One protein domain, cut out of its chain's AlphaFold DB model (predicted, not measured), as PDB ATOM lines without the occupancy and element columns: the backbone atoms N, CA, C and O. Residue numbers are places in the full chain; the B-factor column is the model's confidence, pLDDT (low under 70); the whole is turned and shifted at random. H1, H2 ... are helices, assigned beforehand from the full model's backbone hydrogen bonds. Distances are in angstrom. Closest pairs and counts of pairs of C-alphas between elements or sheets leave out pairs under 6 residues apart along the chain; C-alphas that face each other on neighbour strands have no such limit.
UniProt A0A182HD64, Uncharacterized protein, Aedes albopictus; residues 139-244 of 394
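What this domain is: This is residues 139 to 244 of the 394 residues of an uncharacterized protein of Aedes albopictus (UniProt A0A182HD64). A compact cluster of helices is built round H3: H2 folds against it as a hairpin, H1 crosses it, and H6 packs on it with its first residues, 227 to 232. H4, with short H5 packed on it, lies on another side of H3, and two pieces stick out of this body: the loop residues 217 to 222, and residues 236 to 244, of which 236 to 243 belong to H6. You have 106 printed residues with six named helices, H1 to H6 in order, and no named strand; the class is all helix. The whole is compact, with a radius of gyration of the C-alphas of 14.1 A and spans of 42 by 34 by 24 A.

How they stand to each other: Start at H1, residues 139 to 147, which touches H2, residues 149 to 161, only at the corner by their link; the closest C-alphas, Leu 145 and Gly 151, are 4.1 A apart. Go on to H3, residues 166 to 182, the hub, which touches three helices. H2 and H3 form a helical hairpin, at a shallow tilt of 30 degrees, opposite ways; their closest C-alphas, Val 154 and Ser 168, are 5.4 A apart. H1 touches H3 about perpendicular, at 77 degrees, closest at the C-alphas of Ile 144 and Ile 176, 6.8 A. H4, residues 189 to 202, and H3 are near each other, with 9 pairs of C-alphas within 10 A. H5, residues 208 to 211, touches H4, closest at the C-alphas of Ala 196 and Ala 208, 4.5 A. H6, residues 227 to 243, touches H3 with residues 227 to 232 alone, at a steep tilt of 60 degrees, the same way; the C-alphas of Ala 173 and Ile 228 are the closest, 5.0 A. H6 is apart from H1 and H2. In H1, H2, H3 and H4 every O i to N i+4 pair is within hydrogen-bond range, in H6 12 of 13 are, and H5 is too short for such a pair.

Where its parts are: Find C-alpha 139 at (132.161, 245.039, 163.510), where H1 begins; H2 follows and is 18.2 A long. C-alpha 166 at (110.289, 234.564, 159.210) begins H3, which runs 23.9 A to C-alpha 182. H4 is 20.0 A long and H5 5.5 A. H6 runs 24.4 A and ends at C-alpha 243, (116.332, 218.826, 184.961).

The domain as a whole: The two C-alphas farthest apart are those of Lys 160 and Lys 244, 44.1 A. The printed part has no cut, and the link from H5 to H6, 15 residues, is long. Look for pLDDT under 70 at residues 184 to 185, 216 to 223 and 235 to 244; the mean of the printed part is 81.0.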
ATOM      1  N   GLU A 139     131.134 245.979 163.958       88.12
ATOM      2  CA  GLU A 139     132.161 245.039 163.510       88.12
ATOM      3  C   GLU A 139     131.929 243.658 164.120       88.12
ATOM      4  O   GLU A 139     131.896 242.673 163.382       88.12
ATOM      5  N   LEU A 140     131.669 243.593 165.433       88.62
ATOM      6  CA  LEU A 140     131.340 242.344 166.122       88.62
ATOM      7  C   LEU A 140     130.088 241.694 165.525       88.62
ATOM      8  O   LEU A 140     130.081 240.501 165.224       88.62
ATOM      9  N   PHE A 141     129.032 242.477 165.297       91.88
ATOM     10  CA  PHE A 141     127.813 241.970 164.672       91.88
ATOM     11  C   PHE A 141     128.071 241.388 163.274       91.88
ATOM     12  O   PHE A 141     127.552 240.323 162.931       91.88
ATOM     13  N   ASN A 142     128.900 242.052 162.468       89.94
ATOM     14  CA  ASN A 142     129.272 241.555 161.148       89.94
ATOM     15  C   ASN A 142     130.109 240.270 161.228       89.94
ATOM     16  O   ASN A 142     129.834 239.334 160.475       89.94
ATOM     17  N   ASP A 143     131.063 240.192 162.155       88.44
ATOM     18  CA  ASP A 143     131.888 239.002 162.382       88.44
ATOM     19  C   ASP A 143     131.034 237.791 162.797       88.44
ATOM     20  O   ASP A 143     131.121 236.723 162.185       88.44
ATOM     21  N   ILE A 144     130.098 237.977 163.736       90.06
ATOM     22  CA  ILE A 144     129.140 236.943 164.168       90.06
ATOM     23  C   ILE A 144     128.365 236.362 162.972       90.06
ATOM     24  O   ILE A 144     128.188 235.143 162.864       90.06
ATOM     25  N   LEU A 145     127.921 237.216 162.044       88.44
ATOM     26  CA  LEU A 145     127.178 236.777 160.861       88.44
ATOM     27  C   LEU A 145     128.055 236.080 159.818       88.44
ATOM     28  O   LEU A 145     127.576 235.166 159.148       88.44
ATOM     29  N   CYS A 146     129.324 236.464 159.696       85.75
ATOM     30  CA  CYS A 146     130.267 235.842 158.769       85.75
ATOM     31  C   CYS A 146     130.781 234.482 159.261       85.75
ATOM     32  O   CYS A 146     131.031 233.596 158.441       85.75
ATOM     33  N   ARG A 147     130.918 234.285 160.577       81.19
ATOM     34  CA  ARG A 147     131.394 233.018 161.158       81.19
ATOM     35  C   ARG A 147     130.381 231.883 161.032       81.19
ATOM     36  O   ARG A 147     130.763 230.742 160.784       81.19
ATOM     37  N   ASN A 148     129.090 232.175 161.185       80.75
ATOM     38  CA  ASN A 148     128.041 231.155 161.197       80.75
ATOM     39  C   ASN A 148     127.434 230.941 159.804       80.75
ATOM     40  O   ASN A 148     127.003 231.892 159.154       80.75
ATOM     41  N   GLU A 149     127.296 229.685 159.371       82.44
ATOM     42  CA  GLU A 149     126.674 229.352 158.083       82.44
ATOM     43  C   GLU A 149     125.231 229.874 157.978       82.44
ATOM     44  O   GLU A 149     124.814 230.372 156.934       82.44
ATOM     45  N   LYS A 150     124.483 229.876 159.090       85.12
ATOM     46  CA  LYS A 150     123.139 230.475 159.151       85.12
ATOM     47  C   LYS A 150     123.175 231.992 158.994       85.12
ATOM     48  O   LYS A 150     122.297 232.544 158.338       85.12
ATOM     49  N   GLY A 151     124.188 232.654 159.552       85.81
ATOM     50  CA  GLY A 151     124.413 234.089 159.378       85.81
ATOM     51  C   GLY A 151     124.690 234.439 157.914       85.81
ATOM     52  O   GLY A 151     124.028 235.315 157.360       85.81
ATOM     53  N   LYS A 152     125.562 233.675 157.242       87.12
ATOM     54  CA  LYS A 152     125.839 233.833 155.801       87.12
ATOM     55  C   LYS A 152     124.591 233.641 154.941       87.12
ATOM     56  O   LYS A 152     124.395 234.385 153.983       87.12
ATOM     57  N   ILE A 153     123.743 232.663 155.276       86.31
ATOM     58  CA  ILE A 153     122.467 232.434 154.581       86.31
ATOM     59  C   ILE A 153     121.556 233.659 154.711       86.31
ATOM     60  O   ILE A 153     121.014 234.102 153.702       86.31
ATOM     61  N   VAL A 154     121.425 234.238 155.911       89.00
ATOM     62  CA  VAL A 154     120.613 235.448 156.140       89.00
ATOM     63  C   VAL A 154     121.132 236.626 155.313       89.00
ATOM     64  O   VAL A 154     120.342 237.306 154.662       89.00
ATOM     65  N   VAL A 155     122.453 236.837 155.288       89.38
ATOM     66  CA  VAL A 155     123.077 237.916 154.504       89.38
ATOM     67  C   VAL A 155     122.804 237.732 153.009       89.38
ATOM     68  O   VAL A 155     122.267 238.639 152.377       89.38
ATOM     69  N   LYS A 156     123.059 236.538 152.454       87.75
ATOM     70  CA  LYS A 156     122.790 236.233 151.035       87.75
ATOM     71  C   LYS A 156     121.310 236.353 150.673       87.75
ATOM     72  O   LYS A 156     120.967 236.795 149.577       87.75
ATOM     73  N   TYR A 157     120.422 235.933 151.574       87.81
ATOM     74  CA  TYR A 157     118.982 236.046 151.370       87.81
ATOM     75  C   TYR A 157     118.563 237.516 151.272       87.81
ATOM     76  O   TYR A 157     117.843 237.890 150.347       87.81
ATOM     77  N   PHE A 158     119.065 238.359 152.175       89.25
ATOM     78  CA  PHE A 158     118.787 239.789 152.148       89.25
ATOM     79  C   PHE A 158     119.358 240.479 150.908       89.25
ATOM     80  O   PHE A 158     118.648 241.248 150.275       89.25
ATOM     81  N   GLU A 159     120.591 240.171 150.503       89.25
ATOM     82  CA  GLU A 159     121.182 240.726 149.276       89.25
ATOM     83  C   GLU A 159     120.298 240.458 148.049       89.25
ATOM     84  O   GLU A 159     120.098 241.341 147.212       89.25
ATOM     85  N   LYS A 160     119.706 239.259 147.979       87.56
ATOM     86  CA  LYS A 160     118.838 238.837 146.878       87.56
ATOM     87  C   LYS A 160     117.424 239.424 146.937       87.56
ATOM     88  O   LYS A 160     116.865 239.742 145.890       87.56
ATOM     89  N   HIS A 161     116.824 239.506 148.123       85.00
ATOM     90  CA  HIS A 161     115.394 239.809 148.286       85.00
ATOM     91  C   HIS A 161     115.106 241.187 148.892       85.00
ATOM     92  O   HIS A 161     113.962 241.627 148.858       85.00
ATOM     93  N   GLN A 162     116.120 241.863 149.438       87.56
ATOM     94  CA  GLN A 162     116.036 243.150 150.145       87.56
ATOM     95  C   GLN A 162     115.053 243.157 151.333       87.56
ATOM     96  O   GLN A 162     114.669 244.207 151.837       87.56
ATOM     97  N   CYS A 163     114.667 241.975 151.818       86.88
ATOM     98  CA  CYS A 163     113.840 241.772 153.002       86.88
ATOM     99  C   CYS A 163     114.200 240.438 153.669       86.88
ATOM    100  O   CYS A 163     114.680 239.523 152.998       86.88
ATOM    101  N   LEU A 164     113.927 240.291 154.968       87.06
ATOM    102  CA  LEU A 164     114.048 239.003 155.659       87.06
ATOM    103  C   LEU A 164     112.679 238.335 155.796       87.06
ATOM    104  O   LEU A 164     111.673 238.987 156.070       87.06
ATOM    105  N   ASP A 165     112.633 237.017 155.625       86.69
ATOM    106  CA  ASP A 165     111.454 236.208 155.925       86.69
ATOM    107  C   ASP A 165     111.494 235.678 157.369       86.69
ATOM    108  O   ASP A 165     112.495 235.786 158.079       86.69
ATOM    109  N   THR A 166     110.397 235.075 157.832       86.81
ATOM    110  CA  THR A 166     110.289 234.564 159.210       86.81
ATOM    111  C   THR A 166     111.393 233.557 159.555       86.81
ATOM    112  O   THR A 166     111.879 233.546 160.690       86.81
ATOM    113  N   ALA A 167     111.823 232.733 158.593       86.12
ATOM    114  CA  ALA A 167     112.915 231.787 158.798       86.12
ATOM    115  C   ALA A 167     114.265 232.503 158.973       86.12
ATOM    116  O   ALA A 167     114.985 232.212 159.933       86.12
ATOM    117  N   SER A 168     114.571 233.485 158.122       86.50
ATOM    118  CA  SER A 168     115.802 234.276 158.192       86.50
ATOM    119  C   SER A 168     115.884 235.107 159.471       86.50
ATOM    120  O   SER A 168     116.917 235.081 160.138       86.50
ATOM    121  N   ARG A 169     114.789 235.753 159.904       90.69
ATOM    122  CA  ARG A 169     114.753 236.488 161.190       90.69
ATOM    123  C   ARG A 169     115.050 235.578 162.380       90.69
ATOM    124  O   ARG A 169     115.775 235.944 163.305       90.69
ATOM    125  N   LYS A 170     114.531 234.348 162.345       90.25
ATOM    126  CA  LYS A 170     114.798 233.340 163.375       90.25
ATOM    127  C   LYS A 170     116.251 232.865 163.343       90.25
ATOM    128  O   LYS A 170     116.863 232.709 164.397       90.25
ATOM    129  N   HIS A 171     116.819 232.637 162.160       89.19
ATOM    130  CA  HIS A 171     118.238 232.306 162.004       89.19
ATOM    131  C   HIS A 171     119.152 233.421 162.505       89.19
ATOM    132  O   HIS A 171     120.137 233.124 163.180       89.19
ATOM    133  N   LEU A 172     118.786 234.676 162.259       91.69
ATOM    134  CA  LEU A 172     119.506 235.846 162.738       91.69
ATOM    135  C   LEU A 172     119.545 235.893 164.272       91.69
ATOM    136  O   LEU A 172     120.623 235.868 164.860       91.69
ATOM    137  N   ALA A 173     118.379 235.832 164.924       92.31
ATOM    138  CA  ALA A 173     118.293 235.824 166.386       92.31
ATOM    139  C   ALA A 173     119.032 234.629 167.016       92.31
ATOM    140  O   ALA A 173     119.714 234.773 168.027       92.31
ATOM    141  N   HIS A 174     118.933 233.442 166.408       90.44
ATOM    142  CA  HIS A 174     119.672 232.269 166.873       90.44
ATOM    143  C   HIS A 174     121.183 232.455 166.760       90.44
ATOM    144  O   HIS A 174     121.889 232.071 167.678       90.44
ATOM    145  N   THR A 175     121.670 233.020 165.657       91.06
ATOM    146  CA  THR A 175     123.109 233.186 165.411       91.06
ATOM    147  C   THR A 175     123.755 234.067 166.480       91.06
ATOM    148  O   THR A 175     124.810 233.713 166.994       91.06
ATOM    149  N   ILE A 176     123.084 235.153 166.868       92.00
ATOM    150  CA  ILE A 176     123.557 236.079 167.905       92.00
ATOM    151  C   ILE A 176     123.543 235.413 169.284       92.00
ATOM    152  O   ILE A 176     124.544 235.426 169.989       92.00
ATOM    153  N   VAL A 177     122.424 234.786 169.663       89.94
ATOM    154  CA  VAL A 177     122.314 234.119 170.973       89.94
ATOM    155  C   VAL A 177     123.297 232.951 171.084       89.94
ATOM    156  O   VAL A 177     123.896 232.743 172.134       89.94
ATOM    157  N   ASP A 178     123.462 232.180 170.012       86.88
ATOM    158  CA  ASP A 178     124.337 231.013 170.005       86.88
ATOM    159  C   ASP A 178     125.824 231.420 170.064       86.88
ATOM    160  O   ASP A 178     126.606 230.645 170.601       86.88
ATOM    161  N   TYR A 179     126.206 232.621 169.598       88.25
ATOM    162  CA  TYR A 179     127.558 233.172 169.781       88.25
ATOM    163  C   TYR A 179     127.894 233.366 171.265       88.25
ATOM    164  O   TYR A 179     128.852 232.772 171.742       88.25
ATOM    165  N   TYR A 180     127.058 234.096 172.014       84.31
ATOM    166  CA  TYR A 180     127.280 234.313 173.452       84.31
ATOM    167  C   TYR A 180     127.327 232.995 174.227       84.31
ATOM    168  O   TYR A 180     128.170 232.817 175.095       84.31
ATOM    169  N   ILE A 181     126.465 232.039 173.868       79.81
ATOM    170  CA  ILE A 181     126.459 230.716 174.503       79.81
ATOM    171  C   ILE A 181     127.731 229.926 174.174       79.81
ATOM    172  O   ILE A 181     128.270 229.267 175.055       79.81
ATOM    173  N   ALA A 182     128.183 229.930 172.918       76.56
ATOM    174  CA  ALA A 182     129.380 229.194 172.510       76.56
ATOM    175  C   ALA A 182     130.662 229.801 173.094       76.56
ATOM    176  O   ALA A 182     131.624 229.076 173.324       76.56
ATOM    177  N   SER A 183     130.657 231.109 173.343       74.12
ATOM    178  CA  SER A 183     131.736 231.843 174.005       74.12
ATOM    179  C   SER A 183     131.659 231.801 175.536       74.12
ATOM    180  O   SER A 183     132.435 232.490 176.180       74.12
ATOM    181  N   ASP A 184     130.711 231.047 176.106       68.12
ATOM    182  CA  ASP A 184     130.404 230.992 177.545       68.12
ATOM    183  C   ASP A 184     130.214 232.368 178.214       68.12
ATOM    184  O   ASP A 184     130.424 232.568 179.407       68.12
ATOM    185  N   MET A 185     129.760 233.346 177.429       69.38
ATOM    186  CA  MET A 185     129.488 234.698 177.890       69.38
ATOM    187  C   MET A 185     128.040 234.813 178.358       69.38
ATOM    188  O   MET A 185     127.096 234.353 177.701       69.38
ATOM    189  N   TYR A 186     127.831 235.511 179.472       75.38
ATOM    190  CA  TYR A 186     126.496 235.988 179.806       75.38
ATOM    191  C   TYR A 186     126.010 236.945 178.712       75.38
ATOM    192  O   TYR A 186     126.806 237.718 178.194       75.38
ATOM    193  N   PHE A 187     124.722 236.894 178.351       82.69
ATOM    194  CA  PHE A 187     124.142 237.773 177.333       82.69
ATOM    195  C   PHE A 187     123.347 238.906 178.014       82.69
ATOM    196  O   PHE A 187     122.207 238.673 178.433       82.69
ATOM    197  N   PRO A 188     123.907 240.125 178.150       81.44
ATOM    198  CA  PRO A 188     123.270 241.225 178.866       81.44
ATOM    199  C   PRO A 188     122.097 241.838 178.089       81.44
ATOM    200  O   PRO A 188     122.086 241.886 176.858       81.44
ATOM    201  N   LEU A 189     121.113 242.393 178.805       84.56
ATOM    202  CA  LEU A 189     119.983 243.107 178.190       84.56
ATOM    203  C   LEU A 189     120.397 244.341 177.355       84.56
ATOM    204  O   LEU A 189     119.800 244.541 176.293       84.56
ATOM    205  N   PRO A 190     121.388 245.164 177.770       83.56
ATOM    206  CA  PRO A 190     121.905 246.251 176.934       83.56
ATOM    207  C   PRO A 190     122.429 245.767 175.578       83.56
ATOM    208  O   PRO A 190     122.112 246.367 174.552       83.56
ATOM    209  N   ASP A 191     123.137 244.638 175.559       87.69
ATOM    210  CA  ASP A 191     123.662 244.036 174.333       87.69
ATOM    211  C   ASP A 191     122.532 243.534 173.433       87.69
ATOM    212  O   ASP A 191     122.542 243.789 172.229       87.69
ATOM    213  N   MET A 192     121.501 242.890 173.997       90.62
ATOM    214  CA  MET A 192     120.312 242.486 173.229       90.62
ATOM    215  C   MET A 192     119.637 243.686 172.554       90.62
ATOM    216  O   MET A 192     119.254 243.608 171.383       90.62
ATOM    217  N   ALA A 193     119.518 244.806 173.275       88.50
ATOM    218  CA  ALA A 193     118.980 246.046 172.730       88.50
ATOM    219  C   ALA A 193     119.879 246.619 171.628       88.50
ATOM    220  O   ALA A 193     119.376 247.077 170.599       88.50
ATOM    221  N   LYS A 194     121.204 246.559 171.806       90.62
ATOM    222  CA  LYS A 194     122.150 247.041 170.802       90.62
ATOM    223  C   LYS A 194     122.131 246.203 169.533       90.62
ATOM    224  O   LYS A 194     122.088 246.771 168.445       90.62
ATOM    225  N   PHE A 195     122.089 244.877 169.642       93.50
ATOM    226  CA  PHE A 195     121.941 244.011 168.475       93.50
ATOM    227  C   PHE A 195     120.643 244.289 167.725       93.50
ATOM    228  O   PHE A 195     120.661 244.353 166.502       93.50
ATOM    229  N   ALA A 196     119.530 244.507 168.426       92.69
ATOM    230  CA  ALA A 196     118.274 244.868 167.778       92.69
ATOM    231  C   ALA A 196     118.382 246.167 166.955       92.69
ATOM    232  O   ALA A 196     117.848 246.231 165.848       92.69
ATOM    233  N   GLN A 197     119.120 247.167 167.453       92.25
ATOM    234  CA  GLN A 197     119.415 248.393 166.703       92.25
ATOM    235  C   GLN A 197     120.303 248.120 165.484       92.25
ATOM    236  O   GLN A 197     119.939 248.503 164.379       92.25
ATOM    237  N   LEU A 198     121.414 247.397 165.658       92.62
ATOM    238  CA  LEU A 198     122.332 247.062 164.561       92.62
ATOM    239  C   LEU A 198     121.652 246.234 163.460       92.62
ATOM    240  O   LEU A 198     121.970 246.379 162.281       92.62
ATOM    241  N   ILE A 199     120.693 245.381 163.825       92.56
ATOM    242  CA  ILE A 199     119.866 244.644 162.867       92.56
ATOM    243  C   ILE A 199     119.004 245.610 162.053       92.56
ATOM    244  O   ILE A 199     119.011 245.518 160.831       92.56
ATOM    245  N   ALA A 200     118.294 246.538 162.700       91.06
ATOM    246  CA  ALA A 200     117.466 247.524 162.002       91.06
ATOM    247  C   ALA A 200     118.304 248.474 161.120       91.06
ATOM    248  O   ALA A 200     117.872 248.860 160.038       91.06
ATOM    249  N   GLU A 201     119.524 248.807 161.550       91.81
ATOM    250  CA  GLU A 201     120.475 249.611 160.773       91.81
ATOM    251  C   GLU A 201     121.000 248.856 159.542       91.81
ATOM    252  O   GLU A 201     121.091 249.424 158.453       91.81
ATOM    253  N   ARG A 202     121.332 247.565 159.689       89.38
ATOM    254  CA  ARG A 202     121.882 246.745 158.598       89.38
ATOM    255  C   ARG A 202     120.813 246.254 157.621       89.38
ATOM    256  O   ARG A 202     121.090 246.113 156.432       89.38
ATOM    257  N   PHE A 203     119.611 245.971 158.112       89.94
ATOM    258  CA  PHE A 203     118.501 245.417 157.344       89.94
ATOM    259  C   PHE A 203     117.351 246.428 157.327       89.94
ATOM    260  O   PHE A 203     116.499 246.432 158.207       89.94
ATOM    261  N   SER A 204     117.316 247.269 156.294       79.94
ATOM    262  CA  SER A 204     116.472 248.476 156.190       79.94
ATOM    263  C   SER A 204     114.955 248.288 156.368       79.94
ATOM    264  O   SER A 204     114.248 249.270 156.585       79.94
ATOM    265  N   MET A 205     114.436 247.060 156.273       84.00
ATOM    266  CA  MET A 205     113.016 246.735 156.487       84.00
ATOM    267  C   MET A 205     112.712 246.139 157.869       84.00
ATOM    268  O   MET A 205     111.556 245.837 158.170       84.00
ATOM    269  N   GLU A 206     113.727 245.922 158.698       88.81
ATOM    270  CA  GLU A 206     113.581 245.288 160.001       88.81
ATOM    271  C   GLU A 206     113.353 246.326 161.104       88.81
ATOM    272  O   GLU A 206     113.931 247.410 161.110       88.81
ATOM    273  N   LEU A 207     112.503 245.972 162.066       87.19
ATOM    274  CA  LEU A 207     112.208 246.800 163.235       87.19
ATOM    275  C   LEU A 207     112.936 246.233 164.450       87.19
ATOM    276  O   LEU A 207     112.812 245.034 164.728       87.19
ATOM    277  N   ALA A 208     113.644 247.081 165.199       86.81
ATOM    278  CA  ALA A 208     114.395 246.673 166.388       86.81
ATOM    279  C   ALA A 208     113.491 245.957 167.411       86.81
ATOM    280  O   ALA A 208     113.867 244.932 167.981       86.81
ATOM    281  N   GLU A 209     112.246 246.414 167.551       86.50
ATOM    282  CA  GLU A 209     111.230 245.862 168.451       86.50
ATOM    283  C   GLU A 209     110.865 244.402 168.137       86.50
ATOM    284  O   GLU A 209     110.367 243.692 169.011       86.50
ATOM    285  N   THR A 210     111.121 243.936 166.909       86.88
ATOM    286  CA  THR A 210     110.939 242.527 166.515       86.88
ATOM    287  C   THR A 210     111.947 241.622 167.226       86.88
ATOM    288  O   THR A 210     111.648 240.478 167.577       86.88
ATOM    289  N   TYR A 211     113.157 242.130 167.452       89.56
ATOM    290  CA  TYR A 211     114.283 241.366 167.982       89.56
ATOM    291  C   TYR A 211     114.430 241.531 169.484       89.56
ATOM    292  O   TYR A 211     114.690 240.544 170.176       89.56
ATOM    293  N   TYR A 212     114.216 242.744 169.986       90.31
ATOM    294  CA  TYR A 212     114.219 243.030 171.408       90.31
ATOM    295  C   TYR A 212     113.285 244.194 171.731       90.31
ATOM    296  O   TYR A 212     113.413 245.291 171.193       90.31
ATOM    297  N   ASN A 213     112.366 243.955 172.656       85.25
ATOM    298  CA  ASN A 213     111.460 244.946 173.197       85.25
ATOM    299  C   ASN A 213     111.611 244.963 174.727       85.25
ATOM    300  O   ASN A 213     111.242 243.974 175.383       85.25
ATOM    301  N   PRO A 214     112.172 246.044 175.302       79.44
ATOM    302  CA  PRO A 214     112.321 246.167 176.742       79.44
ATOM    303  C   PRO A 214     110.952 246.203 177.428       79.44
ATOM    304  O   PRO A 214     109.914 246.476 176.825       79.44
ATOM    305  N   ARG A 215     110.940 245.917 178.730       73.69
ATOM    306  CA  ARG A 215     109.711 245.968 179.520       73.69
ATOM    307  C   ARG A 215     109.119 247.381 179.490       73.69
ATOM    308  O   ARG A 215     109.797 248.344 179.835       73.69
ATOM    309  N   ASP A 216     107.831 247.483 179.170       68.00
ATOM    310  CA  ASP A 216     107.074 248.727 179.292       68.00
ATOM    311  C   ASP A 216     106.062 248.614 180.438       68.00
ATOM    312  O   ASP A 216     105.076 247.877 180.358       68.00
ATOM    313  N   ALA A 217     106.312 249.367 181.512       55.12
ATOM    314  CA  ALA A 217     105.434 249.440 182.675       55.12
ATOM    315  C   ALA A 217     104.057 250.056 182.357       55.12
ATOM    316  O   ALA A 217     103.119 249.856 183.122       55.12
ATOM    317  N   LYS A 218     103.921 250.789 181.243       57.91
ATOM    318  CA  LYS A 218     102.654 251.395 180.804       57.91
ATOM    319  C   LYS A 218     101.809 250.460 179.938       57.91
ATOM    320  O   LYS A 218     100.603 250.657 179.858       57.91
ATOM    321  N   ALA A 219     102.420 249.452 179.315       57.94
ATOM    322  CA  ALA A 219     101.757 248.529 178.390       57.94
ATOM    323  C   ALA A 219     101.325 247.197 179.041       57.94
ATOM    324  O   ALA A 219     101.058 246.232 178.329       57.94
ATOM    325  N   ASP A 220     101.316 247.120 180.378       58.81
ATOM    326  CA  ASP A 220     100.991 245.922 181.176       58.81
ATOM    327  C   ASP A 220     101.829 244.665 180.827       58.81
ATOM    328  O   ASP A 220     101.478 243.523 181.129       58.81
ATOM    329  N   LYS A 221     102.997 244.856 180.194       59.47
ATOM    330  CA  LYS A 221     103.928 243.768 179.869       59.47
ATOM    331  C   LYS A 221     104.817 243.471 181.075       59.47
ATOM    332  O   LYS A 221     105.610 244.305 181.515       59.47
ATOM    333  N   LYS A 222     104.704 242.253 181.618       62.25
ATOM    334  CA  LYS A 222     105.457 241.817 182.810       62.25
ATOM    335  C   LYS A 222     106.939 241.523 182.542       62.25
ATOM    336  O   LYS A 222     107.735 241.655 183.466       62.25
ATOM    337  N   HIS A 223     107.313 241.179 181.308       68.75
ATOM    338  CA  HIS A 223     108.670 240.754 180.944       68.75
ATOM    339  C   HIS A 223     109.112 241.362 179.597       68.75
ATOM    340  O   HIS A 223     108.237 241.682 178.782       68.75
ATOM    341  N   PRO A 224     110.431 241.523 179.349       81.19
ATOM    342  CA  PRO A 224     110.959 241.810 178.015       81.19
ATOM    343  C   PRO A 224     110.510 240.750 176.998       81.19
ATOM    344  O   PRO A 224     110.141 239.636 177.367       81.19
ATOM    345  N   SER A 225     110.507 241.104 175.717       82.25
ATOM    346  CA  SER A 225     110.044 240.219 174.636       82.25
ATOM    347  C   SER A 225     110.862 240.429 173.364       82.25
ATOM    348  O   SER A 225     111.638 241.378 173.285       82.25
ATOM    349  N   GLY A 226     110.702 239.556 172.371       87.56
ATOM    350  CA  GLY A 226     111.375 239.672 171.075       87.56
ATOM    351  C   GLY A 226     112.248 238.463 170.774       87.56
ATOM    352  O   GLY A 226     112.633 237.714 171.671       87.56
ATOM    353  N   LEU A 227     112.566 238.258 169.495       89.25
ATOM    354  CA  LEU A 227     113.184 237.016 169.017       89.25
ATOM    355  C   LEU A 227     114.505 236.659 169.722       89.25
ATOM    356  O   LEU A 227     114.765 235.475 169.943       89.25
ATOM    357  N   ILE A 228     115.328 237.653 170.072       91.69
ATOM    358  CA  ILE A 228     116.608 237.444 170.767       91.69
ATOM    359  C   ILE A 228     116.351 237.029 172.220       91.69
ATOM    360  O   ILE A 228     116.847 235.989 172.664       91.69
ATOM    361  N   TYR A 229     115.521 237.796 172.936       89.06
ATOM    362  CA  TYR A 229     115.184 237.525 174.335       89.06
ATOM    363  C   TYR A 229     114.475 236.176 174.497       89.06
ATOM    364  O   TYR A 229     114.888 235.341 175.303       89.06
ATOM    365  N   ASP A 230     113.456 235.916 173.676       87.19
ATOM    366  CA  ASP A 230     112.671 234.684 173.714       87.19
ATOM    367  C   ASP A 230     113.556 233.463 173.449       87.19
ATOM    368  O   ASP A 230     113.407 232.424 174.093       87.19
ATOM    369  N   ARG A 231     114.512 233.568 172.518       86.94
ATOM    370  CA  ARG A 231     115.467 232.493 172.225       86.94
ATOM    371  C   ARG A 231     116.387 232.221 173.413       86.94
ATOM    372  O   ARG A 231     116.536 231.053 173.781       86.94
ATOM    373  N   PHE A 232     116.980 233.258 174.001       86.25
ATOM    374  CA  PHE A 232     117.864 233.126 175.160       86.25
ATOM    375  C   PHE A 232     117.116 232.526 176.363       86.25
ATOM    376  O   PHE A 232     117.534 231.510 176.926       86.25
ATOM    377  N   HIS A 233     115.935 233.062 176.680       80.62
ATOM    378  CA  HIS A 233     115.114 232.604 177.799       80.62
ATOM    379  C   HIS A 233     114.595 231.165 177.613       80.62
ATOM    380  O   HIS A 233     114.698 230.330 178.519       80.62
ATOM    381  N   ASN A 234     114.071 230.827 176.429       78.31
ATOM    382  CA  ASN A 234     113.513 229.495 176.169       78.31
ATOM    383  C   ASN A 234     114.584 228.398 176.099       78.31
ATOM    384  O   ASN A 234     114.301 227.239 176.414       78.31
ATOM    385  N   ARG A 235     115.821 228.728 175.711       69.50
ATOM    386  CA  ARG A 235     116.917 227.749 175.668       69.50
ATOM    387  C   ARG A 235     117.420 227.397 177.073       69.50
ATOM    388  O   ARG A 235     117.666 226.221 177.332       69.50
ATOM    389  N   ASN A 236     117.423 228.354 178.004       58.09
ATOM    390  CA  ASN A 236     117.702 228.096 179.423       58.09
ATOM    391  C   ASN A 236     116.594 227.264 180.090       58.09
ATOM    392  O   ASN A 236     116.884 226.356 180.870       58.09
ATOM    393  N   LYS A 237     115.326 227.478 179.706       55.34
ATOM    394  CA  LYS A 237     114.223 226.601 180.129       55.34
ATOM    395  C   LYS A 237     114.384 225.164 179.646       55.34
ATOM    396  O   LYS A 237     114.024 224.275 180.396       55.34
ATOM    397  N   LYS A 238     114.940 224.892 178.461       49.19
ATOM    398  CA  LYS A 238     115.166 223.502 178.013       49.19
ATOM    399  C   LYS A 238     116.165 222.747 178.891       49.19
ATOM    400  O   LYS A 238     115.903 221.589 179.194       49.19
ATOM    401  N   LYS A 239     117.237 223.401 179.361       52.00
ATOM    402  CA  LYS A 239     118.146 222.818 180.366       52.00
ATOM    403  C   LYS A 239     117.416 222.572 181.698       52.00
ATOM    404  O   LYS A 239     117.539 221.503 182.281       52.00
ATOM    405  N   LEU A 240     116.569 223.514 182.131       43.44
ATOM    406  CA  LEU A 240     115.786 223.384 183.368       43.44
ATOM    407  C   LEU A 240     114.640 222.357 183.276       43.44
ATOM    408  O   LEU A 240     114.291 221.750 184.277       43.44
ATOM    409  N   VAL A 241     114.039 222.166 182.099       42.94
ATOM    410  CA  VAL A 241     112.974 221.183 181.831       42.94
ATOM    411  C   VAL A 241     113.563 219.786 181.655       42.94
ATOM    412  O   VAL A 241     112.939 218.835 182.100       42.94
ATOM    413  N   GLN A 242     114.782 219.649 181.116       43.84
ATOM    414  CA  GLN A 242     115.538 218.393 181.209       43.84
ATOM    415  C   GLN A 242     115.862 218.031 182.670       43.84
ATOM    416  O   GLN A 242     115.786 216.863 183.031       43.84
ATOM    417  N   ALA A 243     116.141 219.026 183.521       42.25
ATOM    418  CA  ALA A 243     116.332 218.826 184.961       42.25
ATOM    419  C   ALA A 243     115.014 218.659 185.755       42.25
ATOM    420  O   ALA A 243     115.024 218.158 186.873       42.25
ATOM    421  N   LYS A 244     113.874 219.077 185.191       39.09
ATOM    422  CA  LYS A 244     112.524 218.975 185.775       39.09
ATOM    423  C   LYS A 244     111.613 218.092 184.927       39.09
ATOM    424  O   LYS A 244     110.445 218.426 184.711       39.09
TER     425      LYS A 244